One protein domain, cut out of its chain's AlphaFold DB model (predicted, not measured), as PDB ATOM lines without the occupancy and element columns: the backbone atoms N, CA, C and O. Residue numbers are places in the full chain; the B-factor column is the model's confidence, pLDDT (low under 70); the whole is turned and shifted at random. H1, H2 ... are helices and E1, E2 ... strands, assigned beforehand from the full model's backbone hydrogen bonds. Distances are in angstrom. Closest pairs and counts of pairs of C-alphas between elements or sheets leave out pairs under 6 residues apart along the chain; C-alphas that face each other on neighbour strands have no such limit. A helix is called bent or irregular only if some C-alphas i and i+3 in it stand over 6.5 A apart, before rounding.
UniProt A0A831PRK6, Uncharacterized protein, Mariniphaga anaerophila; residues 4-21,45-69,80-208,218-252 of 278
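Overview. This is residues 4 to 21, 45 to 69, 80 to 208 and 218 to 252 of the 278 residues of an uncharacterized protein of Mariniphaga anaerophila (UniProt A0A831PRK6). One long, strongly bent sheet curls into a nearly closed barrel, running round from E3 through E4, E5, E7, E8 and E9 to E1, which comes back near E2 and E3. A single helix, H1, packs on its outside along E4, and the loops at residues 138 to 149 and 171 to 180 lie at opposite ends of the length. The printed part has 207 residues, with one named helix and nine named strands in the order H1, E1 to E9; the class is mostly strand. The sheet is branched at E5, and its neighbour pairs are antiparallel. The whole is only just compact, close to loose, with a radius of gyration of the C-alphas of 19.9 A and spans of 69 by 32 by 31 A.

Along the chain. The longest strand, E5, is residues 150 to 170, 49.2 A from first to last C-alpha. E3 is residues 83 to 98 and E4 residues 121 to 137, each 43.1 A; E7 is residues 194 to 207, 37.1 A. The shorter strands are E1, residues 45 to 52; E2, 64 to 66; E6, 181 to 185; E8, 218 to 223; and E9, 244 to 252, ending with C-alpha 252 at (4.647, -36.718, 39.236). H1 is residues 4 to 21, 25.7 A, beginning with C-alpha 4 at (-10.381, -29.330, 22.861).

Arrangement. E4 lies on one side of E5, with N 161 and O 130 at 2.9 A; E6 and E7 lie on the other side. E5 pairs with E6 at N 166 and O 185, 2.9 A, and with E7 at N 156 and O 201, 2.8 A. E3, E4, E5 and E6 form a meander, each strand the antiparallel neighbour of the one before; N 90 and O 129 of E3 and E4 are 2.9 A apart. E2 pairs with E3 at N 64 and O 97, 2.8 A. E7 pairs with E8 at N 200 and O 220, 2.9 A, E8 with E9 at N 221 and O 247, 2.8 A, and E9 with E1 at N 248 and O 47, 2.9 A. The closest C-alphas of E1 and E3, Val 47 and Phe 94, are 5.7 A apart. E3 bends by 69 degrees at residue 87 and E5 by 80 degrees at residue 160. H1 is on the sheet at a height of 8.6 A, over E4 and only just over E5, on which 3 of its C-alphas fall; it runs along E4 at 12 degrees on the local plane. The closest C-alphas of H1 and E4 are Thr 8 and Gly 128, 5.8 A. In H1 every O i to N i+4 pair is within hydrogen-bond range.

Size, cuts and confidence. The two C-alphas farthest apart are those of Lys 144 and Gly 176, 69.7 A. The printed part has three cuts: across the first, C-alphas 21 and 45 are 33.5 A apart; across the second, C-alphas 69 and 80 are 33.6 A apart; and across the third, C-alphas 208 and 218 are 21.1 A apart. The links E1 to E2, E3 to E4, E4 to E5 and E8 to E9 are long. The mean pLDDT of the printed part is 86.1; 24 residues are under 70, among them residues 142 to 147 and residues 18 to 21 of H1.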
ATOM      1  N   ILE A   4     -11.764 -28.882  22.638       67.44
ATOM      2  CA  ILE A   4     -10.381 -29.330  22.861       67.44
ATOM      3  C   ILE A   4     -10.362 -30.802  23.292       67.44
ATOM      4  O   ILE A   4      -9.587 -31.593  22.757       67.44
ATOM      5  N   ILE A   5     -11.271 -31.206  24.187       68.62
ATOM      6  CA  ILE A   5     -11.383 -32.597  24.655       68.62
ATOM      7  C   ILE A   5     -11.767 -33.521  23.492       68.62
ATOM      8  O   ILE A   5     -11.122 -34.547  23.287       68.62
ATOM      9  N   LYS A   6     -12.766 -33.141  22.681       68.44
ATOM     10  CA  LYS A   6     -13.177 -33.914  21.490       68.44
ATOM     11  C   LYS A   6     -12.031 -34.101  20.488       68.44
ATOM     12  O   LYS A   6     -11.810 -35.214  20.008       68.44
ATOM     13  N   SER A   7     -11.306 -33.022  20.192       71.50
ATOM     14  CA  SER A   7     -10.207 -33.025  19.217       71.50
ATOM     15  C   SER A   7      -9.029 -33.872  19.706       71.50
ATOM     16  O   SER A   7      -8.506 -34.696  18.958       71.50
ATOM     17  N   THR A   8      -8.697 -33.762  20.995       64.44
ATOM     18  CA  THR A   8      -7.637 -34.554  21.637       64.44
ATOM     19  C   THR A   8      -7.965 -36.048  21.616       64.44
ATOM     20  O   THR A   8      -7.120 -36.855  21.241       64.44
ATOM     21  N   ILE A   9      -9.204 -36.432  21.947       70.12
ATOM     22  CA  ILE A   9      -9.640 -37.838  21.906       70.12
ATOM     23  C   ILE A   9      -9.585 -38.393  20.476       70.12
ATOM     24  O   ILE A   9      -9.125 -39.512  20.267       70.12
ATOM     25  N   SER A  10     -10.007 -37.615  19.479       69.56
ATOM     26  CA  SER A  10     -10.004 -38.062  18.078       69.56
ATOM     27  C   SER A  10      -8.580 -38.309  17.563       69.56
ATOM     28  O   SER A  10      -8.307 -39.347  16.960       69.56
ATOM     29  N   ALA A  11      -7.646 -37.401  17.870       64.19
ATOM     30  CA  ALA A  11      -6.228 -37.576  17.553       64.19
ATOM     31  C   ALA A  11      -5.603 -38.765  18.300       64.19
ATOM     32  O   ALA A  11      -4.796 -39.499  17.728       64.19
ATOM     33  N   ALA A  12      -6.007 -38.985  19.556       63.59
ATOM     34  CA  ALA A  12      -5.558 -40.114  20.363       63.59
ATOM     35  C   ALA A  12      -5.932 -41.439  19.701       63.59
ATOM     36  O   ALA A  12      -5.081 -42.309  19.544       63.59
ATOM     37  N   ILE A  13      -7.186 -41.561  19.257       71.50
ATOM     38  CA  ILE A  13      -7.682 -42.746  18.555       71.50
ATOM     39  C   ILE A  13      -6.888 -42.974  17.265       71.50
ATOM     40  O   ILE A  13      -6.421 -44.087  17.036       71.50
ATOM     41  N   ALA A  14      -6.667 -41.934  16.454       66.94
ATOM     42  CA  ALA A  14      -5.906 -42.053  15.208       66.94
ATOM     43  C   ALA A  14      -4.457 -42.523  15.440       66.94
ATOM     44  O   ALA A  14      -3.975 -43.414  14.743       66.94
ATOM     45  N   ILE A  15      -3.774 -41.979  16.452       63.84
ATOM     46  CA  ILE A  15      -2.396 -42.360  16.798       63.84
ATOM     47  C   ILE A  15      -2.338 -43.772  17.393       63.84
ATOM     48  O   ILE A  15      -1.431 -44.536  17.064       63.84
ATOM     49  N   VAL A  16      -3.320 -44.160  18.212       67.06
ATOM     50  CA  VAL A  16      -3.451 -45.537  18.708       67.06
ATOM     51  C   VAL A  16      -3.641 -46.510  17.541       67.06
ATOM     52  O   VAL A  16      -2.955 -47.527  17.499       67.06
ATOM     53  N   ILE A  17      -4.487 -46.191  16.557       70.12
ATOM     54  CA  ILE A  17      -4.672 -47.014  15.349       70.12
ATOM     55  C   ILE A  17      -3.366 -47.110  14.545       70.12
ATOM     56  O   ILE A  17      -2.973 -48.208  14.143       70.12
ATOM     57  N   LEU A  18      -2.653 -45.995  14.350       64.31
ATOM     58  CA  LEU A  18      -1.364 -45.967  13.648       64.31
ATOM     59  C   LEU A  18      -0.306 -46.835  14.356       64.31
ATOM     60  O   LEU A  18       0.460 -47.554  13.723       64.31
ATOM     61  N   LEU A  19      -0.273 -46.810  15.687       54.16
ATOM     62  CA  LEU A  19       0.712 -47.566  16.460       54.16
ATOM     63  C   LEU A  19       0.340 -49.041  16.623       54.16
ATOM     64  O   LEU A  19       1.234 -49.884  16.622       54.16
ATOM     65  N   ILE A  20      -0.952 -49.380  16.696       59.81
ATOM     66  CA  ILE A  20      -1.420 -50.772  16.628       59.81
ATOM     67  C   ILE A  20      -1.104 -51.365  15.250       59.81
ATOM     68  O   ILE A  20      -0.624 -52.493  15.171       59.81
ATOM     69  N   SER A  21      -1.302 -50.604  14.170       63.03
ATOM     70  CA  SER A  21      -0.953 -51.049  12.813       63.03
ATOM     71  C   SER A  21       0.560 -51.144  12.577       63.03
ATOM     72  O   SER A  21       0.989 -51.993  11.802       63.03
ATOM     73  N   MET A  45       2.510 -29.418  37.213       97.38
ATOM     74  CA  MET A  45       2.459 -27.986  36.926       97.38
ATOM     75  C   MET A  45       2.927 -27.721  35.498       97.38
ATOM     76  O   MET A  45       3.860 -28.384  35.042       97.38
ATOM     77  N   ALA A  46       2.325 -26.746  34.821       97.50
ATOM     78  CA  ALA A  46       2.774 -26.239  33.521       97.50
ATOM     79  C   ALA A  46       2.941 -24.723  33.567       97.50
ATOM     80  O   ALA A  46       2.128 -24.033  34.174       97.50
ATOM     81  N   VAL A  47       3.957 -24.200  32.888       96.75
ATOM     82  CA  VAL A  47       4.187 -22.760  32.739       96.75
ATOM     83  C   VAL A  47       4.782 -22.470  31.361       96.75
ATOM     84  O   VAL A  47       5.614 -23.235  30.868       96.75
ATOM     85  N   LEU A  48       4.353 -21.373  30.735       95.88
ATOM     86  CA  LEU A  48       5.025 -20.816  29.560       95.88
ATOM     87  C   LEU A  48       6.325 -20.165  30.042       95.88
ATOM     88  O   LEU A  48       6.281 -19.196  30.791       95.88
ATOM     89  N   THR A  49       7.476 -20.735  29.698       93.88
ATOM     90  CA  THR A  49       8.776 -20.229  30.176       93.88
ATOM     91  C   THR A  49       9.383 -19.191  29.256       93.88
ATOM     92  O   THR A  49      10.189 -18.377  29.703       93.88
ATOM     93  N   GLY A  50       8.973 -19.183  27.994       91.19
ATOM     94  CA  GLY A  50       9.327 -18.132  27.062       91.19
ATOM     95  C   GLY A  50       8.900 -18.456  25.646       91.19
ATOM     96  O   GLY A  50       8.288 -19.490  25.363       91.19
ATOM     97  N   GLU A  51       9.272 -17.557  24.752       91.31
ATOM     98  CA  GLU A  51       9.006 -17.651  23.328       91.31
ATOM     99  C   GLU A  51      10.302 -17.438  22.553       91.31
ATOM    100  O   GLU A  51      11.181 -16.679  22.966       91.31
ATOM    101  N   ILE A  52      10.441 -18.135  21.431       90.81
ATOM    102  CA  ILE A  52      11.605 -18.042  20.550       90.81
ATOM    103  C   ILE A  52      11.162 -17.715  19.128       90.81
ATOM    104  O   ILE A  52      10.110 -18.168  18.674       90.81
ATOM    105  N   SER A  53      11.973 -16.950  18.406       86.81
ATOM    106  CA  SER A  53      11.773 -16.706  16.979       86.81
ATOM    107  C   SER A  53      12.054 -17.967  16.144       86.81
ATOM    108  O   SER A  53      12.533 -18.992  16.642       86.81
ATOM    109  N   ASN A  54      11.798 -17.889  14.836       83.69
ATOM    110  CA  ASN A  54      12.194 -18.945  13.901       83.69
ATOM    111  C   ASN A  54      13.711 -19.185  13.866       83.69
ATOM    112  O   ASN A  54      14.121 -20.321  13.635       83.69
ATOM    113  N   ASP A  55      14.506 -18.158  14.171       85.44
ATOM    114  CA  ASP A  55      15.969 -18.211  14.249       85.44
ATOM    115  C   ASP A  55      16.469 -18.602  15.650       85.44
ATOM    116  O   ASP A  55      17.637 -18.408  15.977       85.44
ATOM    117  N   PHE A  56      15.586 -19.150  16.496       83.88
ATOM    118  CA  PHE A  56      15.877 -19.583  17.869       83.88
ATOM    119  C   PHE A  56      16.372 -18.461  18.794       83.88
ATOM    120  O   PHE A  56      17.012 -18.726  19.812       83.88
ATOM    121  N   VAL A  57      16.041 -17.207  18.477       88.56
ATOM    122  CA  VAL A  57      16.348 -16.058  19.332       88.56
ATOM    123  C   VAL A  57      15.246 -15.918  20.387       88.56
ATOM    124  O   VAL A  57      14.074 -15.843  20.004       88.56
ATOM    125  N   PRO A  58      15.575 -15.876  21.692       87.75
ATOM    126  CA  PRO A  58      14.597 -15.597  22.738       87.75
ATOM    127  C   PRO A  58      13.918 -14.244  22.515       87.75
ATOM    128  O   PRO A  58      14.586 -13.235  22.290       87.75
ATOM    129  N   LEU A  59      12.591 -14.230  22.584       86.94
ATOM    130  CA  LEU A  59      11.797 -13.011  22.518       86.94
ATOM    131  C   LEU A  59      11.624 -12.421  23.919       86.94
ATOM    132  O   LEU A  59      11.727 -13.114  24.934       86.94
ATOM    133  N   LYS A  60      11.377 -11.112  23.980       85.75
ATOM    134  CA  LYS A  60      11.066 -10.436  25.238       85.75
ATOM    135  C   LYS A  60       9.713 -10.933  25.749       85.75
ATOM    136  O   LYS A  60       8.725 -10.840  25.030       85.75
ATOM    137  N   ASN A  61       9.667 -11.390  26.999       85.81
ATOM    138  CA  ASN A  61       8.405 -11.746  27.643       85.81
ATOM    139  C   ASN A  61       7.567 -10.481  27.887       85.81
ATOM    140  O   ASN A  61       8.025  -9.532  28.528       85.81
ATOM    141  N   GLU A  62       6.334 -10.486  27.387       88.50
ATOM    142  CA  GLU A  62       5.378  -9.373  27.518       88.50
ATOM    143  C   GLU A  62       4.406  -9.575  28.692       88.50
ATOM    144  O   GLU A  62       3.727  -8.643  29.134       88.50
ATOM    145  N   PHE A  63       4.380 -10.796  29.231       92.88
ATOM    146  CA  PHE A  63       3.560 -11.205  30.360       92.88
ATOM    147  C   PHE A  63       4.415 -11.835  31.457       92.88
ATOM    148  O   PHE A  63       5.409 -12.517  31.206       92.88
ATOM    149  N   ASN A  64       3.970 -11.664  32.695       94.00
ATOM    150  CA  ASN A  64       4.445 -12.428  33.834       94.00
ATOM    151  C   ASN A  64       3.730 -13.788  33.860       94.00
ATOM    152  O   ASN A  64       2.596 -13.897  34.340       94.00
ATOM    153  N   HIS A  65       4.371 -14.812  33.298       95.06
ATOM    154  CA  HIS A  65       3.806 -16.155  33.180       95.06
ATOM    155  C   HIS A  65       3.670 -16.837  34.547       95.06
ATOM    156  O   HIS A  65       4.613 -16.903  35.332       95.06
ATOM    157  N   GLN A  66       2.487 -17.383  34.812       95.81
ATOM    158  CA  GLN A  66       2.147 -18.060  36.056       95.81
ATOM    159  C   GLN A  66       1.980 -19.565  35.820       95.81
ATOM    160  O   GLN A  66       1.430 -19.982  34.792       95.81
ATOM    161  N   PRO A  67       2.424 -20.406  36.770       94.88
ATOM    162  CA  PRO A  67       2.203 -21.833  36.675       94.88
ATOM    163  C   PRO A  67       0.713 -22.156  36.822       94.88
ATOM    164  O   PRO A  67       0.029 -21.652  37.712       94.88
ATOM    165  N   GLY A  68       0.217 -23.047  35.972       95.69
ATOM    166  CA  GLY A  68      -1.061 -23.721  36.151       95.69
ATOM    167  C   GLY A  68      -0.870 -25.228  36.307       95.69
ATOM    168  O   GLY A  68       0.191 -25.694  36.727       95.69
ATOM    169  N   TRP A  69      -1.907 -26.004  36.000       95.94
ATOM    170  CA  TRP A  69      -1.902 -27.455  36.176       95.94
ATOM    171  C   TRP A  69      -1.543 -28.192  34.883       95.94
ATOM    172  O   TRP A  69      -1.772 -27.707  33.775       95.94
ATOM    173  N   GLY A  80      13.755 -53.897  24.606       76.38
ATOM    174  CA  GLY A  80      15.160 -54.112  24.939       76.38
ATOM    175  C   GLY A  80      15.479 -53.758  26.395       76.38
ATOM    176  O   GLY A  80      14.647 -53.943  27.289       76.38
ATOM    177  N   GLY A  81      16.715 -53.312  26.613       81.75
ATOM    178  CA  GLY A  81      17.222 -52.911  27.922       81.75
ATOM    179  C   GLY A  81      17.101 -51.415  28.209       81.75
ATOM    180  O   GLY A  81      17.214 -51.040  29.357       81.75
ATOM    181  N   HIS A  82      16.855 -50.545  27.226       88.12
ATOM    182  CA  HIS A  82      16.954 -49.093  27.455       88.12
ATOM    183  C   HIS A  82      15.817 -48.263  26.872       88.12
ATOM    184  O   HIS A  82      15.681 -47.106  27.252       88.12
ATOM    185  N   PHE A  83      14.996 -48.813  25.979       90.38
ATOM    186  CA  PHE A  83      14.007 -48.023  25.255       90.38
ATOM    187  C   PHE A  83      12.596 -48.269  25.776       90.38
ATOM    188  O   PHE A  83      12.209 -49.397  26.081       90.38
ATOM    189  N   GLU A  84      11.806 -47.209  25.841       92.25
ATOM    190  CA  GLU A  84      10.390 -47.264  26.183       92.25
ATOM    191  C   GLU A  84       9.616 -46.269  25.311       92.25
ATOM    192  O   GLU A  84       9.439 -45.109  25.693       92.25
ATOM    193  N   PRO A  85       9.188 -46.687  24.106       94.50
ATOM    194  CA  PRO A  85       8.207 -45.934  23.337       94.50
ATOM    195  C   PRO A  85       6.848 -45.898  24.049       94.50
ATOM    196  O   PRO A  85       6.394 -46.901  24.615       94.50
ATOM    197  N   ALA A  86       6.181 -44.747  23.982       94.44
ATOM    198  CA  ALA A  86       4.859 -44.532  24.553       94.44
ATOM    199  C   ALA A  86       4.037 -43.500  23.770       94.44
ATOM    200  O   ALA A  86       4.570 -42.591  23.134       94.44
ATOM    201  N   ILE A  87       2.717 -43.623  23.873       96.06
ATOM    202  CA  ILE A  87       1.757 -42.575  23.529       96.06
ATOM    203  C   ILE A  87       1.483 -41.782  24.796       96.06
ATOM    204  O   ILE A  87       1.233 -42.374  25.847       96.06
ATOM    205  N   ARG A  88       1.483 -40.457  24.688       95.50
ATOM    206  CA  ARG A  88       1.153 -39.531  25.767       95.50
ATOM    207  C   ARG A  88      -0.002 -38.633  25.346       95.50
ATOM    208  O   ARG A  88       0.121 -37.868  24.386       95.50
ATOM    209  N   LEU A  89      -1.092 -38.720  26.099       95.81
ATOM    210  CA  LEU A  89      -2.202 -37.773  26.085       95.81
ATOM    211  C   LEU A  89      -1.943 -36.761  27.186       95.81
ATOM    212  O   LEU A  89      -1.815 -37.167  28.337       95.81
ATOM    213  N   SER A  90      -1.841 -35.484  26.846       95.25
ATOM    214  CA  SER A  90      -1.542 -34.423  27.809       95.25
ATOM    215  C   SER A  90      -2.650 -33.385  27.799       95.25
ATOM    216  O   SER A  90      -3.207 -33.069  26.748       95.25
ATOM    217  N   SER A  91      -2.960 -32.852  28.969       94.44
ATOM    218  CA  SER A  91      -3.852 -31.722  29.159       94.44
ATOM    219  C   SER A  91      -3.181 -30.771  30.133       94.44
ATOM    220  O   SER A  91      -2.702 -31.203  31.181       94.44
ATOM    221  N   TYR A  92      -3.098 -29.495  29.791       94.88
ATOM    222  CA  TYR A  92      -2.482 -28.509  30.667       94.88
ATOM    223  C   TYR A  92      -3.089 -27.130  30.490       94.88
ATOM    224  O   TYR A  92      -3.663 -26.788  29.454       94.88
ATOM    225  N   PHE A  93      -2.947 -26.342  31.541       93.81
ATOM    226  CA  PHE A  93      -3.451 -24.992  31.648       93.81
ATOM    227  C   PHE A  93      -2.382 -24.113  32.277       93.81
ATOM    228  O   PHE A  93      -1.709 -24.538  33.214       93.81
ATOM    229  N   PHE A  94      -2.258 -22.887  31.795       94.38
ATOM    230  CA  PHE A  94      -1.418 -21.865  32.411       94.38
ATOM    231  C   PHE A  94      -1.988 -20.478  32.112       94.38
ATOM    232  O   PHE A  94      -2.841 -20.305  31.233       94.38
ATOM    233  N   THR A  95      -1.524 -19.493  32.869       96.00
ATOM    234  CA  THR A  95      -1.962 -18.100  32.761       96.00
ATOM    235  C   THR A  95      -0.762 -17.171  32.768       96.00
ATOM    236  O   THR A  95       0.371 -17.592  32.996       96.00
ATOM    237  N   GLY A  96      -1.002 -15.893  32.526       95.00
ATOM    238  CA  GLY A  96      -0.022 -14.849  32.784       95.00
ATOM    239  C   GLY A  96      -0.695 -13.493  32.836       95.00
ATOM    240  O   GLY A  96      -1.825 -13.337  32.368       95.00
ATOM    241  N   THR A  97      -0.021 -12.526  33.444       94.50
ATOM    242  CA  THR A  97      -0.561 -11.182  33.663       94.50
ATOM    243  C   THR A  97       0.338 -10.117  33.059       94.50
ATOM    244  O   THR A  97       1.547 -10.302  32.946       94.50
ATOM    245  N   SER A  98      -0.255  -8.994  32.676       92.06
ATOM    246  CA  SER A  98       0.470  -7.770  32.345       92.06
ATOM    247  C   SER A  98      -0.239  -6.601  33.024       92.06
ATOM    248  O   SER A  98      -1.471  -6.565  33.052       92.06
ATOM    249  N   GLU A  99       0.518  -5.681  33.623       87.12
ATOM    250  CA  GLU A  99      -0.022  -4.573  34.437       87.12
ATOM    251  C   GLU A  99      -0.819  -3.551  33.609       87.12
ATOM    252  O   GLU A  99      -1.649  -2.816  34.135       87.12
ATOM    253  N   ALA A 100      -0.610  -3.550  32.299       80.19
ATOM    254  CA  ALA A 100      -1.322  -2.755  31.310       80.19
ATOM    255  C   ALA A 100      -1.202  -3.464  29.948       80.19
ATOM    256  O   ALA A 100      -0.428  -4.421  29.831       80.19
ATOM    257  N   PRO A 101      -1.930  -3.053  28.894       77.38
ATOM    258  CA  PRO A 101      -1.808  -3.652  27.563       77.38
ATOM    259  C   PRO A 101      -0.501  -3.244  26.843       77.38
ATOM    260  O   PRO A 101      -0.511  -2.832  25.683       77.38
ATOM    261  N   HIS A 102       0.640  -3.352  27.528       81.12
ATOM    262  CA  HIS A 102       1.992  -3.074  27.029       81.12
ATOM    263  C   HIS A 102       2.611  -4.301  26.341       81.12
ATOM    264  O   HIS A 102       3.767  -4.651  26.576       81.12
ATOM    265  N   PHE A 103       1.827  -4.966  25.502       82.50
ATOM    266  CA  PHE A 103       2.275  -6.050  24.632       82.50
ATOM    267  C   PHE A 103       2.381  -5.530  23.194       82.50
ATOM    268  O   PHE A 103       1.620  -4.646  22.787       82.50
ATOM    269  N   SER A 104       3.306  -6.069  22.404       83.31
ATOM    270  CA  SER A 104       3.621  -5.549  21.060       83.31
ATOM    271  C   SER A 104       2.462  -5.683  20.064       83.31
ATOM    272  O   SER A 104       2.418  -4.984  19.051       83.31
ATOM    273  N   ALA A 105       1.478  -6.541  20.355       82.44
ATOM    274  CA  ALA A 105       0.255  -6.653  19.563       82.44
ATOM    275  C   ALA A 105      -0.687  -5.443  19.672       82.44
ATOM    276  O   ALA A 105      -1.553  -5.287  18.803       82.44
ATOM    277  N   ASN A 106      -0.574  -4.619  20.718       82.50
ATOM    278  CA  ASN A 106      -1.430  -3.451  20.913       82.50
ATOM    279  C   ASN A 106      -1.188  -2.424  19.790       82.50
ATOM    280  O   ASN A 106      -0.047  -2.080  19.500       82.50
ATOM    281  N   GLY A 107      -2.244  -1.989  19.098       80.88
ATOM    282  CA  GLY A 107      -2.145  -1.117  17.918       80.88
ATOM    283  C   GLY A 107      -1.710  -1.814  16.619       80.88
ATOM    284  O   GLY A 107      -2.071  -1.356  15.535       80.88
ATOM    285  N   ASN A 108      -1.025  -2.959  16.697       82.38
ATOM    286  CA  ASN A 108      -0.546  -3.700  15.523       82.38
ATOM    287  C   ASN A 108      -1.531  -4.785  15.045       82.38
ATOM    288  O   ASN A 108      -1.767  -4.947  13.843       82.38
ATOM    289  N   HIS A 109      -2.170  -5.514  15.964       80.81
ATOM    290  CA  HIS A 109      -3.107  -6.589  15.626       80.81
ATOM    291  C   HIS A 109      -4.513  -6.050  15.333       80.81
ATOM    292  O   HIS A 109      -5.033  -5.250  16.098       80.81
ATOM    293  N   ALA A 110      -5.189  -6.536  14.283       77.94
ATOM    294  CA  ALA A 110      -6.491  -6.010  13.840       77.94
ATOM    295  C   ALA A 110      -7.561  -5.941  14.949       77.94
ATOM    296  O   ALA A 110      -8.251  -4.933  15.074       77.94
ATOM    297  N   SER A 111      -7.660  -6.970  15.798       73.25
ATOM    298  CA  SER A 111      -8.590  -6.993  16.944       73.25
ATOM    299  C   SER A 111      -8.190  -6.064  18.101       73.25
ATOM    300  O   SER A 111      -8.944  -5.932  19.056       73.25
ATOM    301  N   LEU A 112      -7.007  -5.451  18.024       80.56
ATOM    302  CA  LEU A 112      -6.388  -4.576  19.023       80.56
ATOM    303  C   LEU A 112      -6.005  -3.207  18.417       80.56
ATOM    304  O   LEU A 112      -5.260  -2.454  19.032       80.56
ATOM    305  N   LYS A 113      -6.505  -2.871  17.214       71.94
ATOM    306  CA  LYS A 113      -6.275  -1.581  16.525       71.94
ATOM    307  C   LYS A 113      -7.113  -0.418  17.081       71.94
ATOM    308  O   LYS A 113      -7.072   0.679  16.535       71.94
ATOM    309  N   GLY A 114      -7.901  -0.656  18.128       71.62
ATOM    310  CA  GLY A 114      -8.712   0.357  18.804       71.62
ATOM    311  C   GLY A 114      -8.174   0.693  20.191       71.62
ATOM    312  O   GLY A 114      -7.220   0.082  20.665       71.62
ATOM    313  N   THR A 115      -8.822   1.639  20.864       67.38
ATOM    314  CA  THR A 115      -8.483   2.000  22.243       67.38
ATOM    315  C   THR A 115      -8.752   0.820  23.176       67.38
ATOM    316  O   THR A 115      -9.906   0.483  23.453       67.38
ATOM    317  N   LEU A 116      -7.687   0.186  23.668       79.12
ATOM    318  CA  LEU A 116      -7.758  -0.681  24.840       79.12
ATOM    319  C   LEU A 116      -7.808   0.189  26.096       79.12
ATOM    320  O   LEU A 116      -7.218   1.269  26.140       79.12
ATOM    321  N   TYR A 117      -8.512  -0.280  27.122       78.06
ATOM    322  CA  TYR A 117      -8.432   0.356  28.431       78.06
ATOM    323  C   TYR A 117      -7.033   0.135  28.997       78.06
ATOM    324  O   TYR A 117      -6.515  -0.981  28.937       78.06
ATOM    325  N   ASP A 118      -6.448   1.183  29.574       84.38
ATOM    326  CA  ASP A 118      -5.166   1.098  30.271       84.38
ATOM    327  C   ASP A 118      -5.363   0.433  31.642       84.38
ATOM    328  O   ASP A 118      -5.447   1.075  32.687       84.38
ATOM    329  N   GLN A 119      -5.624  -0.872  31.606       86.56
ATOM    330  CA  GLN A 119      -5.915  -1.699  32.768       86.56
ATOM    331  C   GLN A 119      -5.153  -3.021  32.678       86.56
ATOM    332  O   GLN A 119      -4.945  -3.526  31.569       86.56
ATOM    333  N   PRO A 120      -4.820  -3.632  33.831       91.81
ATOM    334  CA  PRO A 120      -4.180  -4.932  33.858       91.81
ATOM    335  C   PRO A 120      -4.970  -5.984  33.088       91.81
ATOM    336  O   PRO A 120      -6.192  -6.128  33.236       91.81
ATOM    337  N   VAL A 121      -4.242  -6.766  32.304       93.06
ATOM    338  CA  VAL A 121      -4.769  -7.887  31.533       93.06
ATOM    339  C   VAL A 121      -4.222  -9.203  32.067       93.06
ATOM    340  O   VAL A 121      -3.179  -9.273  32.721       93.06
ATOM    341  N   GLU A 122      -4.957 -10.266  31.795       94.38
ATOM    342  CA  GLU A 122      -4.544 -11.642  31.997       94.38
ATOM    343  C   GLU A 122      -4.836 -12.446  30.737       94.38
ATOM    344  O   GLU A 122      -5.862 -12.243  30.078       94.38
ATOM    345  N   TYR A 123      -3.956 -13.390  30.428       93.81
ATOM    346  CA  TYR A 123      -4.268 -14.440  29.479       93.81
ATOM    347  C   TYR A 123      -4.482 -15.772  30.193       93.81
ATOM    348  O   TYR A 123      -3.935 -16.043  31.268       93.81
ATOM    349  N   ARG A 124      -5.278 -16.628  29.561       93.88
ATOM    350  CA  ARG A 124      -5.517 -18.006  29.982       93.88
ATOM    351  C   ARG A 124      -5.400 -18.911  28.775       93.88
ATOM    352  O   ARG A 124      -6.078 -18.670  27.779       93.88
ATOM    353  N   THR A 125      -4.604 -19.966  28.895       93.19
ATOM    354  CA  THR A 125      -4.408 -20.935  27.816       93.19
ATOM    355  C   THR A 125      -4.722 -22.329  28.319       93.19
ATOM    356  O   THR A 125      -4.128 -22.805  29.284       93.19
ATOM    357  N   LEU A 126      -5.680 -22.983  27.664       92.06
ATOM    358  CA  LEU A 126      -6.028 -24.380  27.887       92.06
ATOM    359  C   LEU A 126      -5.579 -25.197  26.686       92.06
ATOM    360  O   LEU A 126      -5.883 -24.861  25.541       92.06
ATOM    361  N   THR A 127      -4.916 -26.307  26.967       92.06
ATOM    362  CA  THR A 127      -4.257 -27.104  25.949       92.06
ATOM    363  C   THR A 127      -4.538 -28.586  26.138       92.06
ATOM    364  O   THR A 127      -4.512 -29.092  27.256       92.06
ATOM    365  N   GLY A 128      -4.781 -29.287  25.034       92.06
ATOM    366  CA  GLY A 128      -4.812 -30.744  24.954       92.06
ATOM    367  C   GLY A 128      -3.870 -31.220  23.852       92.06
ATOM    368  O   GLY A 128      -3.795 -30.600  22.796       92.06
ATOM    369  N   SER A 129      -3.123 -32.298  24.068       93.44
ATOM    370  CA  SER A 129      -2.193 -32.814  23.063       93.44
ATOM    371  C   SER A 129      -2.116 -34.329  23.035       93.44
ATOM    372  O   SER A 129      -2.419 -35.019  24.012       93.44
ATOM    373  N   VAL A 130      -1.668 -34.831  21.889       94.81
ATOM    374  CA  VAL A 130      -1.332 -36.235  21.673       94.81
ATOM    375  C   VAL A 130       0.073 -36.292  21.101       94.81
ATOM    376  O   VAL A 130       0.384 -35.611  20.126       94.81
ATOM    377  N   SER A 131       0.935 -37.091  21.722       96.19
ATOM    378  CA  SER A 131       2.343 -37.206  21.344       96.19
ATOM    379  C   SER A 131       2.816 -38.651  21.371       96.19
ATOM    380  O   SER A 131       2.405 -39.430  22.230       96.19
ATOM    381  N   GLY A 132       3.687 -38.995  20.427       96.94
ATOM    382  CA  GLY A 132       4.538 -40.174  20.522       96.94
ATOM    383  C   GLY A 132       5.856 -39.766  21.169       96.94
ATOM    384  O   GLY A 132       6.475 -38.794  20.737       96.94
ATOM    385  N   ILE A 133       6.270 -40.487  22.207       97.12
ATOM    386  CA  ILE A 133       7.531 -40.255  22.914       97.12
ATOM    387  C   ILE A 133       8.361 -41.534  22.946       97.12
ATOM    388  O   ILE A 133       7.822 -42.641  22.974       97.12
ATOM    389  N   ILE A 134       9.678 -41.377  22.982       97.00
ATOM    390  CA  ILE A 134      10.631 -42.450  23.248       97.00
ATOM    391  C   ILE A 134      11.431 -42.047  24.478       97.00
ATOM    392  O   ILE A 134      12.108 -41.019  24.483       97.00
ATOM    393  N   ARG A 135      11.360 -42.874  25.519       96.06
ATOM    394  CA  ARG A 135      12.233 -42.787  26.689       96.06
ATOM    395  C   ARG A 135      13.468 -43.648  26.478       96.06
ATOM    396  O   ARG A 135      13.351 -44.805  26.070       96.06
ATOM    397  N   TYR A 136      14.622 -43.091  26.805       95.56
ATOM    398  CA  TYR A 136      15.882 -43.802  26.932       95.56
ATOM    399  C   TYR A 136      16.313 -43.799  28.400       95.56
ATOM    400  O   TYR A 136      16.529 -42.739  28.989       95.56
ATOM    401  N   TYR A 137      16.437 -44.981  28.997       94.44
ATOM    402  CA  TYR A 137      16.942 -45.134  30.357       94.44
ATOM    403  C   TYR A 137      18.462 -45.159  30.362       94.44
ATOM    404  O   TYR A 137      19.083 -45.912  29.614       94.44
ATOM    405  N   LEU A 138      19.071 -44.401  31.271       92.69
ATOM    406  CA  LEU A 138      20.529 -44.390  31.429       92.69
ATOM    407  C   LEU A 138      21.042 -45.680  32.086       92.69
ATOM    408  O   LEU A 138      22.217 -46.014  31.979       92.69
ATOM    409  N   LYS A 139      20.152 -46.414  32.763       87.31
ATOM    410  CA  LYS A 139      20.413 -47.741  33.327       87.31
ATOM    411  C   LYS A 139      19.606 -48.794  32.589       87.31
ATOM    412  O   LYS A 139      18.476 -48.540  32.184       87.31
ATOM    413  N   GLU A 140      20.168 -49.991  32.473       80.12
ATOM    414  CA  GLU A 140      19.469 -51.099  31.835       80.12
ATOM    415  C   GLU A 140      18.225 -51.504  32.651       80.12
ATOM    416  O   GLU A 140      18.295 -51.837  33.845       80.12
ATOM    417  N   ILE A 141      17.071 -51.478  31.986       73.31
ATOM    418  CA  ILE A 141      15.804 -52.042  32.423       73.31
ATOM    419  C   ILE A 141      15.986 -53.561  32.495       73.31
ATOM    420  O   ILE A 141      16.127 -54.229  31.464       73.31
ATOM    421  N   PRO A 142      15.899 -54.151  33.688       66.88
ATOM    422  CA  PRO A 142      16.230 -55.547  33.888       66.88
ATOM    423  C   PRO A 142      15.341 -56.450  33.026       66.88
ATOM    424  O   PRO A 142      14.116 -56.303  32.961       66.88
ATOM    425  N   GLY A 143      15.963 -57.391  32.317       58.31
ATOM    426  CA  GLY A 143      15.267 -58.389  31.496       58.31
ATOM    427  C   GLY A 143      14.561 -59.482  32.309       58.31
ATOM    428  O   GLY A 143      13.756 -60.226  31.753       58.31
ATOM    429  N   LYS A 144      14.856 -59.574  33.611       62.66
ATOM    430  CA  LYS A 144      14.337 -60.565  34.564       62.66
ATOM    431  C   LYS A 144      13.647 -59.864  35.738       62.66
ATOM    432  O   LYS A 144      13.781 -58.655  35.897       62.66
ATOM    433  N   PHE A 145      12.923 -60.636  36.551       62.16
ATOM    434  CA  PHE A 145      12.306 -60.146  37.784       62.16
ATOM    435  C   PHE A 145      13.358 -59.498  38.683       62.16
ATOM    436  O   PHE A 145      14.411 -60.094  38.925       62.16
ATOM    437  N   VAL A 146      13.066 -58.303  39.187       65.06
ATOM    438  CA  VAL A 146      13.910 -57.656  40.193       65.06
ATOM    439  C   VAL A 146      13.109 -57.490  41.466       65.06
ATOM    440  O   VAL A 146      12.110 -56.775  41.525       65.06
ATOM    441  N   SER A 147      13.564 -58.162  42.516       63.12
ATOM    442  CA  SER A 147      13.103 -57.896  43.868       63.12
ATOM    443  C   SER A 147      13.837 -56.669  44.396       63.12
ATOM    444  O   SER A 147      15.026 -56.746  44.693       63.12
ATOM    445  N   GLY A 148      13.145 -55.539  44.518       78.00
ATOM    446  CA  GLY A 148      13.671 -54.396  45.257       78.00
ATOM    447  C   GLY A 148      13.261 -53.044  44.700       78.00
ATOM    448  O   GLY A 148      12.560 -52.943  43.693       78.00
ATOM    449  N   PHE A 149      13.701 -52.010  45.407       87.50
ATOM    450  CA  PHE A 149      13.608 -50.625  44.979       87.50
ATOM    451  C   PHE A 149      14.658 -50.345  43.901       87.50
ATOM    452  O   PHE A 149      15.809 -50.768  44.022       87.50
ATOM    453  N   ARG A 150      14.272 -49.612  42.860       89.19
ATOM    454  CA  ARG A 150      15.174 -49.140  41.814       89.19
ATOM    455  C   ARG A 150      15.041 -47.641  41.607       89.19
ATOM    456  O   ARG A 150      13.987 -47.057  41.847       89.19
ATOM    457  N   PHE A 151      16.142 -47.069  41.138       92.94
ATOM    458  CA  PHE A 151      16.261 -45.702  40.655       92.94
ATOM    459  C   PHE A 151      16.698 -45.775  39.193       92.94
ATOM    460  O   PHE A 151      17.867 -46.090  38.919       92.94
ATOM    461  N   ASP A 152      15.756 -45.524  38.289       93.50
ATOM    462  CA  ASP A 152      15.917 -45.677  36.845       93.50
ATOM    463  C   ASP A 152      15.751 -44.303  36.160       93.50
ATOM    464  O   ASP A 152      14.635 -43.931  35.776       93.50
ATOM    465  N   PRO A 153      16.844 -43.522  36.034       96.69
ATOM    466  CA  PRO A 153      16.823 -42.219  35.387       96.69
ATOM    467  C   PRO A 153      16.684 -42.366  33.871       96.69
ATOM    468  O   PRO A 153      17.238 -43.295  33.269       96.69
ATOM    469  N   PHE A 154      15.973 -41.431  33.253       96.94
ATOM    470  CA  PHE A 154      15.696 -41.427  31.825       96.94
ATOM    471  C   PHE A 154      15.744 -40.022  31.231       96.94
ATOM    472  O   PHE A 154      15.529 -39.018  31.913       96.94
ATOM    473  N   ILE A 155      15.963 -39.993  29.923       98.31
ATOM    474  CA  ILE A 155      15.662 -38.861  29.051       98.31
ATOM    475  C   ILE A 155      14.553 -39.278  28.088       98.31
ATOM    476  O   ILE A 155      14.423 -40.458  27.759       98.31
ATOM    477  N   GLU A 156      13.733 -38.336  27.649       97.31
ATOM    478  CA  GLU A 156      12.681 -38.576  26.668       97.31
ATOM    479  C   GLU A 156      12.683 -37.515  25.577       97.31
ATOM    480  O   GLU A 156      12.988 -36.348  25.817       97.31
ATOM    481  N   ALA A 157      12.341 -37.945  24.369       98.25
ATOM    482  CA  ALA A 157      12.129 -37.071  23.231       98.25
ATOM    483  C   ALA A 157      10.936 -37.571  22.417       98.25
ATOM    484  O   ALA A 157      10.614 -38.763  22.422       98.25
ATOM    485  N   GLY A 158      10.265 -36.668  21.715       96.94
ATOM    486  CA  GLY A 158       9.104 -37.026  20.922       96.94
ATOM    487  C   GLY A 158       8.519 -35.867  20.143       96.94
ATOM    488  O   GLY A 158       9.061 -34.765  20.099       96.94
ATOM    489  N   GLY A 159       7.373 -36.133  19.536       96.81
ATOM    490  CA  GLY A 159       6.637 -35.154  18.756       96.81
ATOM    491  C   GLY A 159       5.152 -35.463  18.761       96.81
ATOM    492  O   GLY A 159       4.719 -36.573  19.091       96.81
ATOM    493  N   GLY A 160       4.348 -34.463  18.431       94.69
ATOM    494  CA  GLY A 160       2.907 -34.628  18.440       94.69
ATOM    495  C   GLY A 160       2.146 -33.442  17.891       94.69
ATOM    496  O   GLY A 160       2.714 -32.519  17.307       94.69
ATOM    497  N   VAL A 161       0.843 -33.491  18.127       92.50
ATOM    498  CA  VAL A 161      -0.100 -32.437  17.771       92.50
ATOM    499  C   VAL A 161      -0.730 -31.906  19.044       92.50
ATOM    500  O   VAL A 161      -1.104 -32.672  19.938       92.50
ATOM    501  N   VAL A 162      -0.855 -30.590  19.112       92.00
ATOM    502  CA  VAL A 162      -1.467 -29.882  20.222       92.00
ATOM    503  C   VAL A 162      -2.623 -29.014  19.734       92.00
ATOM    504  O   VAL A 162      -2.559 -28.400  18.671       92.00
ATOM    505  N   TYR A 163      -3.692 -29.021  20.520       90.94
ATOM    506  CA  TYR A 163      -4.923 -28.267  20.351       90.94
ATOM    507  C   TYR A 163      -5.033 -27.294  21.506       90.94
ATOM    508  O   TYR A 163      -4.969 -27.704  22.666       90.94
ATOM    509  N   MET A 164      -5.233 -26.019  21.210       88.69
ATOM    510  CA  MET A 164      -5.236 -24.997  22.246       88.69
ATOM    511  C   MET A 164      -6.346 -23.981  22.061       88.69
ATOM    512  O   MET A 164      -6.741 -23.663  20.940       88.69
ATOM    513  N   GLY A 165      -6.808 -23.459  23.186       89.12
ATOM    514  CA  GLY A 165      -7.624 -22.263  23.253       89.12
ATOM    515  C   GLY A 165      -6.939 -21.252  24.158       89.12
ATOM    516  O   GLY A 165      -6.510 -21.616  25.255       89.12
ATOM    517  N   SER A 166      -6.838 -20.011  23.699       90.69
ATOM    518  CA  SER A 166      -6.312 -18.902  24.487       90.69
ATOM    519  C   SER A 166      -7.315 -17.753  24.544       90.69
ATOM    520  O   SER A 166      -8.049 -17.485  23.591       90.69
ATOM    521  N   GLN A 167      -7.367 -17.092  25.692       91.19
ATOM    522  CA  GLN A 167      -8.221 -15.940  25.953       91.19
ATOM    523  C   GLN A 167      -7.382 -14.847  26.589       91.19
ATOM    524  O   GLN A 167      -6.662 -15.124  27.543       91.19
ATOM    525  N   LEU A 168      -7.545 -13.618  26.108       91.81
ATOM    526  CA  LEU A 168      -7.067 -12.400  26.748       91.81
ATOM    527  C   LEU A 168      -8.261 -11.674  27.376       91.81
ATOM    528  O   LEU A 168      -9.277 -11.433  26.715       91.81
ATOM    529  N   SER A 169      -8.149 -11.300  28.642       92.50
ATOM    530  CA  SER A 169      -9.180 -10.562  29.372       92.50
ATOM    531  C   SER A 169      -8.576  -9.511  30.289       92.50
ATOM    532  O   SER A 169      -7.488  -9.693  30.816       92.50
ATOM    533  N   TYR A 170      -9.306  -8.430  30.535       92.44
ATOM    534  CA  TYR A 170      -8.996  -7.530  31.639       92.44
ATOM    535  C   TYR A 170      -9.188  -8.258  32.973       92.44
ATOM    536  O   TYR A 170     -10.176  -8.977  33.153       92.44
ATOM    537  N   GLN A 171      -8.287  -8.039  33.930       91.69
ATOM    538  CA  GLN A 171      -8.418  -8.619  35.273       91.69
ATOM    539  C   GLN A 171      -9.652  -8.075  36.008       91.69
ATOM    540  O   GLN A 171     -10.292  -8.776  36.792       91.69
ATOM    541  N   LYS A 172     -10.017  -6.820  35.724       90.31
ATOM    542  CA  LYS A 172     -11.250  -6.177  36.187       90.31
ATOM    543  C   LYS A 172     -12.054  -5.718  34.980       90.31
ATOM    544  O   LYS A 172     -11.493  -5.236  34.007       90.31
ATOM    545  N   ARG A 173     -13.378  -5.880  35.026       88.81
ATOM    546  CA  ARG A 173     -14.257  -5.440  33.933       88.81
ATOM    547  C   ARG A 173     -14.150  -3.912  33.771       88.81
ATOM    548  O   ARG A 173     -14.446  -3.212  34.742       88.81
ATOM    549  N   PRO A 174     -13.806  -3.397  32.576       87.62
ATOM    550  CA  PRO A 174     -13.762  -1.958  32.354       87.62
ATOM    551  C   PRO A 174     -15.149  -1.304  32.462       87.62
ATOM    552  O   PRO A 174     -16.157  -1.955  32.160       87.62
ATOM    553  N   PRO A 175     -15.228  -0.015  32.839       86.62
ATOM    554  CA  PRO A 175     -16.478   0.739  32.814       86.62
ATOM    555  C   PRO A 175     -17.145   0.678  31.433       86.62
ATOM    556  O   PRO A 175     -16.486   0.836  30.412       86.62
ATOM    557  N   GLY A 176     -18.453   0.417  31.389       82.88
ATOM    558  CA  GLY A 176     -19.216   0.344  30.136       82.88
ATOM    559  C   GLY A 176     -19.001  -0.922  29.291       82.88
ATOM    560  O   GLY A 176     -19.712  -1.113  28.308       82.88
ATOM    561  N   ALA A 177     -18.084  -1.821  29.667       83.44
ATOM    562  CA  ALA A 177     -17.900  -3.097  28.977       83.44
ATOM    563  C   ALA A 177     -18.903  -4.159  29.465       83.44
ATOM    564  O   ALA A 177     -19.127  -4.331  30.663       83.44
ATOM    565  N   THR A 178     -19.467  -4.944  28.545       83.94
ATOM    566  CA  THR A 178     -20.388  -6.052  28.877       83.94
ATOM    567  C   THR A 178     -19.657  -7.291  29.408       83.94
ATOM    568  O   THR A 178     -20.222  -8.083  30.164       83.94
ATOM    569  N   ARG A 179     -18.376  -7.456  29.057       84.81
ATOM    570  CA  ARG A 179     -17.501  -8.560  29.478       84.81
ATOM    571  C   ARG A 179     -16.061  -8.079  29.661       84.81
ATOM    572  O   ARG A 179     -15.675  -7.070  29.088       84.81
ATOM    573  N   SER A 180     -15.277  -8.808  30.455       88.75
ATOM    574  CA  SER A 180     -13.837  -8.556  30.621       88.75
ATOM    575  C   SER A 180     -12.992  -9.129  29.480       88.75
ATOM    576  O   SER A 180     -11.828  -8.774  29.351       88.75
ATOM    577  N   VAL A 181     -13.557 -10.011  28.651       88.75
ATOM    578  CA  VAL A 181     -12.862 -10.629  27.518       88.75
ATOM    579  C   VAL A 181     -12.526  -9.584  26.457       88.75
ATOM    580  O   VAL A 181     -13.429  -8.954  25.904       88.75
ATOM    581  N   VAL A 182     -11.235  -9.466  26.152       86.19
ATOM    582  CA  VAL A 182     -10.698  -8.660  25.049       86.19
ATOM    583  C   VAL A 182     -10.778  -9.465  23.757       86.19
ATOM    584  O   VAL A 182     -11.346  -9.010  22.767       86.19
ATOM    585  N   PHE A 183     -10.243 -10.687  23.778       84.88
ATOM    586  CA  PHE A 183     -10.159 -11.557  22.611       84.88
ATOM    587  C   PHE A 183     -10.061 -13.033  23.020       84.88
ATOM    588  O   PHE A 183      -9.545 -13.361  24.085       84.88
ATOM    589  N   GLU A 184     -10.547 -13.920  22.156       86.44
ATOM    590  CA  GLU A 184     -10.513 -15.375  22.318       86.44
ATOM    591  C   GLU A 184     -10.084 -16.017  20.997       86.44
ATOM    592  O   GLU A 184     -10.521 -15.596  19.923       86.44
ATOM    593  N   LYS A 185      -9.268 -17.069  21.072       84.44
ATOM    594  CA  LYS A 185      -8.840 -17.862  19.919       84.44
ATOM    595  C   LYS A 185      -8.907 -19.343  20.249       84.44
ATOM    596  O   LYS A 185      -8.336 -19.784  21.237       84.44
ATOM    597  N   GLY A 186      -9.598 -20.121  19.416       79.06
ATOM    598  CA  GLY A 186      -9.751 -21.565  19.648       79.06
ATOM    599  C   GLY A 186     -10.592 -21.911  20.885       79.06
ATOM    600  O   GLY A 186     -10.483 -23.015  21.416       79.06
ATOM    601  N   MET A 187     -11.409 -20.963  21.358       75.12
ATOM    602  CA  MET A 187     -12.355 -21.128  22.463       75.12
ATOM    603  C   MET A 187     -13.803 -20.953  21.970       75.12
ATOM    604  O   MET A 187     -14.056 -20.430  20.882       75.12
ATOM    605  N   GLY A 188     -14.772 -21.433  22.755       70.38
ATOM    606  CA  GLY A 188     -16.191 -21.368  22.391       70.38
ATOM    607  C   GLY A 188     -16.533 -22.284  21.212       70.38
ATOM    608  O   GLY A 188     -16.246 -23.472  21.271       70.38
ATOM    609  N   ASN A 189     -17.156 -21.740  20.159       60.41
ATOM    610  CA  ASN A 189     -17.557 -22.486  18.953       60.41
ATOM    611  C   ASN A 189     -16.477 -22.522  17.857       60.41
ATOM    612  O   ASN A 189     -16.694 -23.129  16.808       60.41
ATOM    613  N   GLN A 190     -15.332 -21.866  18.065       66.00
ATOM    614  CA  GLN A 190     -14.231 -21.901  17.107       66.00
ATOM    615  C   GLN A 190     -13.373 -23.148  17.343       66.00
ATOM    616  O   GLN A 190     -13.010 -23.424  18.489       66.00
ATOM    617  N   PRO A 191     -13.034 -23.916  16.290       64.06
ATOM    618  CA  PRO A 191     -12.184 -25.083  16.455       64.06
ATOM    619  C   PRO A 191     -10.792 -24.649  16.947       64.06
ATOM    620  O   PRO A 191     -10.225 -23.696  16.404       64.06
ATOM    621  N   PRO A 192     -10.226 -25.324  17.964       73.81
ATOM    622  CA  PRO A 192      -8.869 -25.044  18.404       73.81
ATOM    623  C   PRO A 192      -7.888 -25.375  17.267       73.81
ATOM    624  O   PRO A 192      -8.018 -26.442  16.657       73.81
ATOM    625  N   PRO A 193      -6.916 -24.500  16.953       77.81
ATOM    626  CA  PRO A 193      -5.908 -24.804  15.949       77.81
ATOM    627  C   PRO A 193      -5.118 -26.050  16.353       77.81
ATOM    628  O   PRO A 193      -4.740 -26.205  17.514       77.81
ATOM    629  N   ALA A 194      -4.867 -26.918  15.376       85.25
ATOM    630  CA  ALA A 194      -3.967 -28.052  15.510       85.25
ATOM    631  C   ALA A 194      -2.567 -27.613  15.076       85.25
ATOM    632  O   ALA A 194      -2.377 -27.204  13.929       85.25
ATOM    633  N   VAL A 195      -1.594 -27.689  15.977       90.25
ATOM    634  CA  VAL A 195      -0.209 -27.294  15.688       90.25
ATOM    635  C   VAL A 195       0.763 -28.384  16.107       90.25
ATOM    636  O   VAL A 195       0.483 -29.184  17.000       90.25
ATOM    637  N   GLY A 196       1.908 -28.439  15.432       92.50
ATOM    638  CA  GLY A 196       2.971 -29.375  15.775       92.50
ATOM    639  C   GLY A 196       3.674 -28.977  17.072       92.50
ATOM    640  O   GLY A 196       3.884 -27.789  17.337       92.50
ATOM    641  N   GLN A 197       4.072 -29.981  17.850       95.00
ATOM    642  CA  GLN A 197       4.948 -29.811  19.004       95.00
ATOM    643  C   GLN A 197       6.105 -30.811  18.970       95.00
ATOM    644  O   GLN A 197       5.940 -31.950  18.519       95.00
ATOM    645  N   VAL A 198       7.248 -30.390  19.500       96.44
ATOM    646  CA  VAL A 198       8.376 -31.260  19.845       96.44
ATOM    647  C   VAL A 198       8.457 -31.340  21.360       96.44
ATOM    648  O   VAL A 198       8.262 -30.346  22.052       96.44
ATOM    649  N   VAL A 199       8.717 -32.534  21.871       96.62
ATOM    650  CA  VAL A 199       8.734 -32.827  23.300       96.62
ATOM    651  C   VAL A 199      10.130 -33.272  23.684       96.62
ATOM    652  O   VAL A 199      10.677 -34.175  23.054       96.62
ATOM    653  N   PHE A 200      10.651 -32.708  24.763       97.75
ATOM    654  CA  PHE A 200      11.838 -33.195  25.452       97.75
ATOM    655  C   PHE A 200      11.530 -33.394  26.928       97.75
ATOM    656  O   PHE A 200      10.658 -32.736  27.494       97.75
ATOM    657  N   GLY A 201      12.258 -34.280  27.585       97.44
ATOM    658  CA  GLY A 201      12.127 -34.441  29.016       97.44
ATOM    659  C   GLY A 201      13.253 -35.234  29.635       97.44
ATOM    660  O   GLY A 201      14.031 -35.911  28.968       97.44
ATOM    661  N   LEU A 202      13.317 -35.144  30.950       98.12
ATOM    662  CA  LEU A 202      14.193 -35.931  31.793       98.12
ATOM    663  C   LEU A 202      13.434 -36.308  33.054       98.12
ATOM    664  O   LEU A 202      12.505 -35.614  33.474       98.12
ATOM    665  N   GLY A 203      13.817 -37.410  33.672       97.88
ATOM    666  CA  GLY A 203      13.149 -37.856  34.876       97.88
ATOM    667  C   GLY A 203      13.754 -39.116  35.447       97.88
ATOM    668  O   GLY A 203      14.825 -39.568  35.047       97.88
ATOM    669  N   THR A 204      13.047 -39.684  36.409       96.81
ATOM    670  CA  THR A 204      13.409 -40.960  37.009       96.81
ATOM    671  C   THR A 204      12.166 -41.731  37.410       96.81
ATOM    672  O   THR A 204      11.178 -41.146  37.859       96.81
ATOM    673  N   LYS A 205      12.227 -43.056  37.270       95.00
ATOM    674  CA  LYS A 205      11.276 -43.981  37.892       95.00
ATOM    675  C   LYS A 205      11.862 -44.513  39.196       95.00
ATOM    676  O   LYS A 205      13.057 -44.805  39.280       95.00
ATOM    677  N   LEU A 206      11.016 -44.604  40.215       93.38
ATOM    678  CA  LEU A 206      11.365 -44.960  41.583       93.38
ATOM    679  C   LEU A 206      10.446 -46.075  42.072       93.38
ATOM    680  O   LEU A 206       9.225 -45.917  42.093       93.38
ATOM    681  N   GLY A 207      11.032 -47.184  42.514       90.38
ATOM    682  CA  GLY A 207      10.293 -48.298  43.105       90.38
ATOM    683  C   GLY A 207      10.561 -49.625  42.415       90.38
ATOM    684  O   GLY A 207      11.610 -49.820  41.806       90.38
ATOM    685  N   ASN A 208       9.634 -50.568  42.566       86.75
ATOM    686  CA  ASN A 208       9.750 -51.880  41.946       86.75
ATOM    687  C   ASN A 208       9.071 -51.849  40.561       86.75
ATOM    688  O   ASN A 208       7.848 -51.700  40.525       86.75
ATOM    689  N   TYR A 218      10.653 -33.705  34.472       98.25
ATOM    690  CA  TYR A 218      10.598 -32.366  33.922       98.25
ATOM    691  C   TYR A 218      10.508 -32.484  32.401       98.25
ATOM    692  O   TYR A 218      11.278 -33.226  31.785       98.25
ATOM    693  N   ASN A 219       9.533 -31.826  31.787       96.88
ATOM    694  CA  ASN A 219       9.281 -31.878  30.352       96.88
ATOM    695  C   ASN A 219       9.280 -30.466  29.772       96.88
ATOM    696  O   ASN A 219       8.833 -29.524  30.420       96.88
ATOM    697  N   VAL A 220       9.749 -30.338  28.539       97.06
ATOM    698  CA  VAL A 220       9.741 -29.107  27.758       97.06
ATOM    699  C   VAL A 220       9.055 -29.412  26.435       97.06
ATOM    700  O   VAL A 220       9.550 -30.219  25.646       97.06
ATOM    701  N   ASP A 221       7.914 -28.776  26.207       95.81
ATOM    702  CA  ASP A 221       7.184 -28.850  24.949       95.81
ATOM    703  C   ASP A 221       7.473 -27.563  24.154       95.81
ATOM    704  O   ASP A 221       7.148 -26.460  24.595       95.81
ATOM    705  N   VAL A 222       8.096 -27.695  22.982       94.88
ATOM    706  CA  VAL A 222       8.287 -26.596  22.025       94.88
ATOM    707  C   VAL A 222       7.136 -26.635  21.036       94.88
ATOM    708  O   VAL A 222       7.012 -27.570  20.239       94.88
ATOM    709  N   VAL A 223       6.283 -25.621  21.087       93.12
ATOM    710  CA  VAL A 223       5.023 -25.568  20.350       93.12
ATOM    711  C   VAL A 223       5.141 -24.554  19.224       93.12
ATOM    712  O   VAL A 223       5.444 -23.384  19.456       93.12
ATOM    713  N   ASN A 224       4.880 -24.985  17.987       88.38
ATOM    714  CA  ASN A 224       4.978 -24.121  16.810       88.38
ATOM    715  C   ASN A 224       3.754 -23.201  16.677       88.38
ATOM    716  O   ASN A 224       2.941 -23.346  15.759       88.38
ATOM    717  N   TYR A 225       3.583 -22.301  17.643       84.00
ATOM    718  CA  TYR A 225       2.457 -21.387  17.692       84.00
ATOM    719  C   TYR A 225       2.786 -20.097  18.431       84.00
ATOM    720  O   TYR A 225       3.199 -20.118  19.585       84.00
ATOM    721  N   ALA A 226       2.513 -18.986  17.755       78.56
ATOM    722  CA  ALA A 226       2.901 -17.643  18.166       78.56
ATOM    723  C   ALA A 226       1.847 -16.922  19.026       78.56
ATOM    724  O   ALA A 226       1.769 -15.708  18.944       78.56
ATOM    725  N   VAL A 227       0.930 -17.656  19.676       82.75
ATOM    726  CA  VAL A 227      -0.208 -17.077  20.432       82.75
ATOM    727  C   VAL A 227      -0.510 -17.873  21.701       82.75
ATOM    728  O   VAL A 227      -1.674 -18.051  22.087       82.75
ATOM    729  N   LEU A 228       0.529 -18.446  22.314       85.19
ATOM    730  CA  LEU A 228       0.377 -19.230  23.544       85.19
ATOM    731  C   LEU A 228       0.069 -18.351  24.762       85.19
ATOM    732  O   LEU A 228      -0.549 -18.838  25.708       85.19
ATOM    733  N   ASP A 229       0.412 -17.069  24.709       81.38
ATOM    734  CA  ASP A 229       0.065 -16.024  25.676       81.38
ATOM    735  C   ASP A 229      -1.153 -15.172  25.241       81.38
ATOM    736  O   ASP A 229      -1.403 -14.093  25.771       81.38
ATOM    737  N   ALA A 230      -1.945 -15.675  24.285       85.62
ATOM    738  CA  ALA A 230      -3.119 -15.032  23.678       85.62
ATOM    739  C   ALA A 230      -2.856 -13.843  22.727       85.62
ATOM    740  O   ALA A 230      -3.806 -13.404  22.066       85.62
ATOM    741  N   VAL A 231      -1.615 -13.376  22.564       85.94
ATOM    742  CA  VAL A 231      -1.254 -12.306  21.613       85.94
ATOM    743  C   VAL A 231      -0.148 -12.758  20.660       85.94
ATOM    744  O   VAL A 231       0.396 -13.835  20.806       85.94
ATOM    745  N   HIS A 232       0.116 -11.998  19.595       85.75
ATOM    746  CA  HIS A 232       1.282 -12.259  18.746       85.75
ATOM    747  C   HIS A 232       2.375 -11.264  19.105       85.75
ATOM    748  O   HIS A 232       2.057 -10.092  19.288       85.75
ATOM    749  N   ASN A 233       3.638 -11.672  19.072       84.38
ATOM    750  CA  ASN A 233       4.735 -10.718  19.180       84.38
ATOM    751  C   ASN A 233       4.929  -9.979  17.842       84.38
ATOM    752  O   ASN A 233       4.837 -10.575  16.763       84.38
ATOM    753  N   TYR A 234       5.244  -8.692  17.912       85.69
ATOM    754  CA  TYR A 234       5.615  -7.830  16.791       85.69
ATOM    755  C   TYR A 234       6.969  -7.176  17.082       85.69
ATOM    756  O   TYR A 234       7.331  -6.990  18.244       85.69
ATOM    757  N   ASN A 235       7.734  -6.861  16.039       83.62
ATOM    758  CA  ASN A 235       8.946  -6.050  16.169       83.62
ATOM    759  C   ASN A 235       8.611  -4.543  16.189       83.62
ATOM    760  O   ASN A 235       7.450  -4.155  16.043       83.62
ATOM    761  N   ASP A 236       9.637  -3.700  16.335       83.12
ATOM    762  CA  ASP A 236       9.485  -2.236  16.379       83.12
ATOM    763  C   ASP A 236       8.897  -1.646  15.080       83.12
ATOM    764  O   ASP A 236       8.248  -0.604  15.113       83.12
ATOM    765  N   ASP A 237       9.040  -2.349  13.948       84.06
ATOM    766  CA  ASP A 237       8.451  -1.977  12.652       84.06
ATOM    767  C   ASP A 237       6.977  -2.414  12.503       84.06
ATOM    768  O   ASP A 237       6.372  -2.241  11.441       84.06
ATOM    769  N   GLY A 238       6.385  -3.035  13.529       80.00
ATOM    770  CA  GLY A 238       5.016  -3.560  13.484       80.00
ATOM    771  C   GLY A 238       4.860  -4.821  12.624       80.00
ATOM    772  O   GLY A 238       3.744  -5.185  12.239       80.00
ATOM    773  N   ILE A 239       5.957  -5.517  12.325       84.31
ATOM    774  CA  ILE A 239       5.973  -6.792  11.601       84.31
ATOM    775  C   ILE A 239       5.792  -7.934  12.599       84.31
ATOM    776  O   ILE A 239       6.456  -8.011  13.633       84.31
ATOM    777  N   ARG A 240       4.877  -8.851  12.278       84.06
ATOM    778  CA  ARG A 240       4.569 -10.010  13.115       84.06
ATOM    779  C   ARG A 240       5.750 -10.979  13.174       84.06
ATOM    780  O   ARG A 240       6.188 -11.493  12.146       84.06
ATOM    781  N   ASN A 241       6.148 -11.345  14.387       80.88
ATOM    782  CA  ASN A 241       7.081 -12.432  14.635       80.88
ATOM    783  C   ASN A 241       6.354 -13.786  14.626       80.88
ATOM    784  O   ASN A 241       5.282 -13.973  15.209       80.88
ATOM    785  N   HIS A 242       6.954 -14.768  13.960       81.50
ATOM    786  CA  HIS A 242       6.498 -16.156  13.982       81.50
ATOM    787  C   HIS A 242       7.130 -16.888  15.169       81.50
ATOM    788  O   HIS A 242       8.074 -17.658  15.008       81.50
ATOM    789  N   ALA A 243       6.632 -16.590  16.369       85.75
ATOM    790  CA  ALA A 243       7.135 -17.167  17.605       85.75
ATOM    791  C   ALA A 243       6.740 -18.646  17.782       85.75
ATOM    792  O   ALA A 243       5.692 -19.104  17.309       85.75
ATOM    793  N   LYS A 244       7.580 -19.382  18.507       91.12
ATOM    794  CA  LYS A 244       7.295 -20.711  19.055       91.12
ATOM    795  C   LYS A 244       7.354 -20.604  20.572       91.12
ATOM    796  O   LYS A 244       8.346 -20.112  21.103       91.12
ATOM    797  N   GLY A 245       6.322 -21.071  21.262       92.88
ATOM    798  CA  GLY A 245       6.317 -21.053  22.722       92.88
ATOM    799  C   GLY A 245       6.988 -22.287  23.314       92.88
ATOM    800  O   GLY A 245       6.927 -23.388  22.757       92.88
ATOM    801  N   ILE A 246       7.623 -22.087  24.462       95.06
ATOM    802  CA  ILE A 246       8.291 -23.115  25.253       95.06
ATOM    803  C   ILE A 246       7.473 -23.323  26.524       95.06
ATOM    804  O   ILE A 246       7.403 -22.450  27.386       95.06
ATOM    805  N   VAL A 247       6.845 -24.489  26.650       96.44
ATOM    806  CA  VAL A 247       6.064 -24.852  27.836       96.44
ATOM    807  C   VAL A 247       6.869 -25.831  28.673       96.44
ATOM    808  O   VAL A 247       7.167 -26.942  28.237       96.44
ATOM    809  N   SER A 248       7.196 -25.438  29.897       97.50
ATOM    810  CA  SER A 248       7.865 -26.309  30.857       97.50
ATOM    811  C   SER A 248       6.851 -26.942  31.798       97.50
ATOM    812  O   SER A 248       5.941 -26.274  32.291       97.50
ATOM    813  N   LYS A 249       7.023 -28.235  32.074       97.88
ATOM    814  CA  LYS A 249       6.142 -29.014  32.942       97.88
ATOM    815  C   LYS A 249       6.941 -29.794  33.968       97.88
ATOM    816  O   LYS A 249       7.921 -30.448  33.621       97.88
ATOM    817  N   PHE A 250       6.490 -29.778  35.211       98.12
ATOM    818  CA  PHE A 250       6.998 -30.649  36.267       98.12
ATOM    819  C   PHE A 250       5.897 -31.626  36.662       98.12
ATOM    820  O   PHE A 250       4.810 -31.188  37.026       98.12
ATOM    821  N   MET A 251       6.163 -32.928  36.571       98.19
ATOM    822  CA  MET A 251       5.148 -33.981  36.635       98.19
ATOM    823  C   MET A 251       5.539 -35.077  37.622       98.19
ATOM    824  O   MET A 251       6.651 -35.606  37.554       98.19
ATOM    825  N   ALA A 252       4.590 -35.483  38.464       96.75
ATOM    826  CA  ALA A 252       4.647 -36.718  39.236       96.75
ATOM    827  C   ALA A 252       3.749 -37.775  38.576       96.75
ATOM    828  O   ALA A 252       2.626 -37.481  38.168       96.75
TER     829      ALA A 252